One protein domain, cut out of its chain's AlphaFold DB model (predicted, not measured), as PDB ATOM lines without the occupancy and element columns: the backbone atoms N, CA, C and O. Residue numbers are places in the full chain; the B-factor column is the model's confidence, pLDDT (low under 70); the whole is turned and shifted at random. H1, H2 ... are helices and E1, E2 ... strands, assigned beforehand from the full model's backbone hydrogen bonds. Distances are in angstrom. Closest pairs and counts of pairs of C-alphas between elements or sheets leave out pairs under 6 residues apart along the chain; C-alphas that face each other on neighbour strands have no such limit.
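This is residues 2 to 41 of the 238 residues of the protein "Tetraspanin family protein" of Oxytricha trifallax (UniProt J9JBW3). Little regular structure: a small two-strand hairpin, E1 and E2, with the short helix H1 near E2 and a tail, residues 35 to 41, that sticks out. The printed part has 40 residues, with H1, E1 and E2 in that order along the chain; the class is mixed, helices and strands, and the named elements hold only 13 residues. The sheet, order E1 - E2, is antiparallel. The whole is only just loose, close to compact, with a radius of gyration of the C-alphas of 11.2 A, and spans 34 by 20 by 14 A.

E2, residues 27 to 31, is 13.2 A long and ends at C-alpha 31 (-17.907, 177.212, 81.821). E1, residues 22 to 24, is 6.6 A. H1, residues 8 to 12, is 6.1 A and begins at C-alpha 8 (-25.427, 182.475, 87.350).

E1 and E2 form a hairpin, antiparallel at 153 degrees; N 29 and O 22 are 2.8 A apart, within hydrogen-bond range. Residues 16 to 17 pair with residues 30 to 31 of E2, parallel. The closest C-alphas of H1 and E2, Asn 12 and Tyr 29, are 7.0 A apart. In H1 every O i to N i+4 pair is within hydrogen-bond range.

The C-alphas farthest apart, Asn 25 and Ser 38, are 34.6 A apart. The printed part has no cut, no link is long, and no printed residue is under 70 in pLDDT.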
ATOM      1  N   SER A   2     -26.055 168.659  89.788       78.75
ATOM      2  CA  SER A   2     -27.160 169.367  89.130       78.75
ATOM      3  C   SER A   2     -26.816 170.854  88.971       78.75
ATOM      4  O   SER A   2     -26.889 171.615  89.938       78.75
ATOM      5  N   ILE A   3     -26.422 171.272  87.759       82.44
ATOM      6  CA  ILE A   3     -26.087 172.678  87.429       82.44
ATOM      7  C   ILE A   3     -27.237 173.635  87.782       82.44
ATOM      8  O   ILE A   3     -27.009 174.794  88.125       82.44
ATOM      9  N   SER A   4     -28.483 173.154  87.749       87.75
ATOM     10  CA  SER A   4     -29.673 173.962  88.022       87.75
ATOM     11  C   SER A   4     -29.719 174.542  89.438       87.75
ATOM     12  O   SER A   4     -30.366 175.567  89.636       87.75
ATOM     13  N   LYS A   5     -29.007 173.946  90.407       89.19
ATOM     14  CA  LYS A   5     -28.933 174.456  91.788       89.19
ATOM     15  C   LYS A   5     -28.082 175.719  91.938       89.19
ATOM     16  O   LYS A   5     -28.147 176.374  92.973       89.19
ATOM     17  N   TRP A   6     -27.258 176.042  90.945       88.19
ATOM     18  CA  TRP A   6     -26.347 177.181  91.001       88.19
ATOM     19  C   TRP A   6     -27.031 178.438  90.480       88.19
ATOM     20  O   TRP A   6     -27.876 178.357  89.595       88.19
ATOM     21  N   ASN A   7     -26.680 179.610  91.001       91.81
ATOM     22  CA  ASN A   7     -27.112 180.888  90.438       91.81
ATOM     23  C   ASN A   7     -26.014 181.406  89.493       91.81
ATOM     24  O   ASN A   7     -24.840 181.330  89.842       91.81
ATOM     25  N   GLU A   8     -26.388 181.907  88.311       92.44
ATOM     26  CA  GLU A   8     -25.427 182.475  87.350       92.44
ATOM     27  C   GLU A   8     -24.666 183.657  87.958       92.44
ATOM     28  O   GLU A   8     -23.448 183.715  87.866       92.44
ATOM     29  N   ALA A   9     -25.364 184.545  88.673       92.56
ATOM     30  CA  ALA A   9     -24.748 185.701  89.315       92.56
ATOM     31  C   ALA A   9     -23.673 185.281  90.331       92.56
ATOM     32  O   ALA A   9     -22.584 185.841  90.341       92.56
ATOM     33  N   SER A  10     -23.944 184.248  91.136       89.31
ATOM     34  CA  SER A  10     -22.983 183.729  92.118       89.31
ATOM     35  C   SER A  10     -21.792 183.021  91.467       89.31
ATOM     36  O   SER A  10     -20.682 183.081  91.986       89.31
ATOM     37  N   LEU A  11     -21.992 182.357  90.325       90.69
ATOM     38  CA  LEU A  11     -20.888 181.766  89.563       90.69
ATOM     39  C   LEU A  11     -20.011 182.848  88.917       90.69
ATOM     40  O   LEU A  11     -18.783 182.731  88.937       90.69
ATOM     41  N   ASN A  12     -20.621 183.923  88.416       91.81
ATOM     42  CA  ASN A  12     -19.906 185.035  87.798       91.81
ATOM     43  C   ASN A  12     -18.978 185.752  88.792       91.81
ATOM     44  O   ASN A  12     -17.900 186.184  88.398       91.81
ATOM     45  N   GLU A  13     -19.313 185.786  90.089       90.50
ATOM     46  CA  GLU A  13     -18.417 186.299  91.145       90.50
ATOM     47  C   GLU A  13     -17.067 185.564  91.215       90.50
ATOM     48  O   GLU A  13     -16.097 186.095  91.753       90.50
ATOM     49  N   VAL A  14     -16.990 184.340  90.686       88.12
ATOM     50  CA  VAL A  14     -15.764 183.530  90.624       88.12
ATOM     51  C   VAL A  14     -15.336 183.218  89.190       88.12
ATOM     52  O   VAL A  14     -14.642 182.227  88.954       88.12
ATOM     53  N   TYR A  15     -15.740 184.061  88.233       92.56
ATOM     54  CA  TYR A  15     -15.401 183.933  86.810       92.56
ATOM     55  C   TYR A  15     -15.831 182.589  86.207       92.56
ATOM     56  O   TYR A  15     -15.159 182.019  85.339       92.56
ATOM     57  N   ARG A  16     -16.954 182.047  86.690       90.69
ATOM     58  CA  ARG A  16     -17.561 180.817  86.177       90.69
ATOM     59  C   ARG A  16     -18.951 181.098  85.627       90.69
ATOM     60  O   ARG A  16     -19.635 181.982  86.107       90.69
ATOM     61  N   THR A  17     -19.375 180.307  84.648       93.50
ATOM     62  CA  THR A  17     -20.699 180.412  84.009       93.50
ATOM     63  C   THR A  17     -21.288 179.022  83.776       93.50
ATOM     64  O   THR A  17     -20.551 178.034  83.681       93.50
ATOM     65  N   LYS A  18     -22.619 178.906  83.708       90.00
ATOM     66  CA  LYS A  18     -23.284 177.618  83.455       90.00
ATOM     67  C   LYS A  18     -23.182 177.139  82.012       90.00
ATOM     68  O   LYS A  18     -23.159 175.932  81.796       90.00
ATOM     69  N   PHE A  19     -23.216 178.055  81.044       86.19
ATOM     70  CA  PHE A  19     -23.570 177.707  79.663       86.19
ATOM     71  C   PHE A  19     -22.377 177.722  78.714       86.19
ATOM     72  O   PHE A  19     -21.980 176.677  78.208       86.19
ATOM     73  N   GLN A  20     -21.809 178.900  78.464       91.25
ATOM     74  CA  GLN A  20     -20.746 179.093  77.481       91.25
ATOM     75  C   GLN A  20     -19.713 180.068  78.022       91.25
ATOM     76  O   GLN A  20     -20.080 181.028  78.690       91.25
ATOM     77  N   SER A  21     -18.438 179.829  77.734       93.19
ATOM     78  CA  SER A  21     -17.376 180.728  78.167       93.19
ATOM     79  C   SER A  21     -17.498 182.030  77.385       93.19
ATOM     80  O   SER A  21     -17.740 182.002  76.178       93.19
ATOM     81  N   TYR A  22     -17.333 183.163  78.053       94.00
ATOM     82  CA  TYR A  22     -17.429 184.473  77.419       94.00
ATOM     83  C   TYR A  22     -16.451 185.456  78.050       94.00
ATOM     84  O   TYR A  22     -15.936 185.227  79.143       94.00
ATOM     85  N   VAL A  23     -16.177 186.551  77.345       95.38
ATOM     86  CA  VAL A  23     -15.339 187.640  77.849       95.38
ATOM     87  C   VAL A  23     -16.209 188.873  78.015       95.38
ATOM     88  O   VAL A  23     -16.859 189.301  77.065       95.38
ATOM     89  N   GLU A  24     -16.208 189.450  79.210       94.75
ATOM     90  CA  GLU A  24     -16.940 190.675  79.523       94.75
ATOM     91  C   GLU A  24     -16.010 191.616  80.287       94.75
ATOM     92  O   GLU A  24     -15.356 191.211  81.248       94.75
ATOM     93  N   ASN A  25     -15.891 192.864  79.825       95.19
ATOM     94  CA  ASN A  25     -14.999 193.875  80.413       95.19
ATOM     95  C   ASN A  25     -13.533 193.409  80.564       95.19
ATOM     96  O   ASN A  25     -12.853 193.757  81.526       95.19
ATOM     97  N   GLY A  26     -13.045 192.591  79.624       93.56
ATOM     98  CA  GLY A  26     -11.685 192.035  79.653       93.56
ATOM     99  C   GLY A  26     -11.482 190.873  80.634       93.56
ATOM    100  O   GLY A  26     -10.377 190.345  80.716       93.56
ATOM    101  N   GLN A  27     -12.523 190.440  81.349       93.62
ATOM    102  CA  GLN A  27     -12.489 189.263  82.216       93.62
ATOM    103  C   GLN A  27     -13.057 188.045  81.488       93.62
ATOM    104  O   GLN A  27     -14.108 188.129  80.855       93.62
ATOM    105  N   SER A  28     -12.353 186.915  81.572       94.25
ATOM    106  CA  SER A  28     -12.767 185.651  80.956       94.25
ATOM    107  C   SER A  28     -13.566 184.808  81.946       94.25
ATOM    108  O   SER A  28     -13.046 184.391  82.980       94.25
ATOM    109  N   TYR A  29     -14.821 184.536  81.606       93.12
ATOM    110  CA  TYR A  29     -15.730 183.666  82.339       93.12
ATOM    111  C   TYR A  29     -15.680 182.284  81.705       93.12
ATOM    112  O   TYR A  29     -15.906 182.131  80.506       93.12
ATOM    113  N   THR A  30     -15.369 181.261  82.499       91.62
ATOM    114  CA  THR A  30     -15.189 179.892  81.993       91.62
ATOM    115  C   THR A  30     -16.356 179.007  82.399       91.62
ATOM    116  O   THR A  30     -16.797 179.048  83.551       91.62
ATOM    117  N   THR A  31     -16.842 178.164  81.488       89.81
ATOM    118  CA  THR A  31     -17.907 177.212  81.821       89.81
ATOM    119  C   THR A  31     -17.515 176.287  82.962       89.81
ATOM    120  O   THR A  31     -16.364 175.865  83.111       89.81
ATOM    121  N   LEU A  32     -18.499 175.955  83.790       83.12
ATOM    122  CA  LEU A  32     -18.347 174.927  84.803       83.12
ATOM    123  C   LEU A  32     -18.533 173.557  84.137       83.12
ATOM    124  O   LEU A  32     -19.652 173.119  83.877       83.12
ATOM    125  N   ILE A  33     -17.418 172.903  83.808       78.56
ATOM    126  CA  ILE A  33     -17.425 171.632  83.075       78.56
ATOM    127  C   ILE A  33     -17.611 170.470  84.055       78.56
ATOM    128  O   ILE A  33     -16.720 170.140  84.844       78.56
ATOM    129  N   LEU A  34     -18.757 169.797  83.964       74.88
ATOM    130  CA  LEU A  34     -18.926 168.477  84.560       74.88
ATOM    131  C   LEU A  34     -18.237 167.454  83.672       74.88
ATOM    132  O   LEU A  34     -18.492 167.393  82.472       74.88
ATOM    133  N   SER A  35     -17.370 166.642  84.257       75.69
ATOM    134  CA  SER A  35     -16.702 165.581  83.522       75.69
ATOM    135  C   SER A  35     -16.573 164.335  84.381       75.69
ATOM    136  O   SER A  35     -16.083 164.365  85.509       75.69
ATOM    137  N   ASN A  36     -16.974 163.213  83.792       75.69
ATOM    138  CA  ASN A  36     -16.923 161.886  84.403       75.69
ATOM    139  C   ASN A  36     -15.569 161.188  84.189       75.69
ATOM    140  O   ASN A  36     -15.485 159.967  84.285       75.69
ATOM    141  N   GLY A  37     -14.518 161.935  83.843       77.81
ATOM    142  CA  GLY A  37     -13.184 161.380  83.612       77.81
ATOM    143  C   GLY A  37     -12.427 161.056  84.901       77.81
ATOM    144  O   GLY A  37     -12.765 161.543  85.970       77.81
ATOM    145  N   SER A  38     -11.333 160.301  84.795       78.31
ATOM    146  CA  SER A  38     -10.431 159.981  85.919       78.31
ATOM    147  C   SER A  38      -9.779 161.208  86.577       78.31
ATOM    148  O   SER A  38      -9.309 161.123  87.710       78.31
ATOM    149  N   ASN A  39      -9.755 162.348  85.879       81.19
ATOM    150  CA  ASN A  39      -9.129 163.602  86.321       81.19
ATOM    151  C   ASN A  39     -10.110 164.578  86.984       81.19
ATOM    152  O   ASN A  39      -9.841 165.775  87.079       81.19
ATOM    153  N   SER A  40     -11.272 164.087  87.380       84.38
ATOM    154  CA  SER A  40     -12.316 164.872  88.011       84.38
ATOM    155  C   SER A  40     -12.207 164.868  89.537       84.38
ATOM    156  O   SER A  40     -11.576 164.006  90.159       84.38
ATOM    157  N   TYR A  41     -12.855 165.854  90.146       88.19
ATOM    158  CA  TYR A  41     -12.936 166.029  91.588       88.19
ATOM    159  C   TYR A  41     -14.402 165.947  92.005       88.19
ATOM    160  O   TYR A  41     -15.280 166.508  91.342       88.19
TER     161      TYR A  41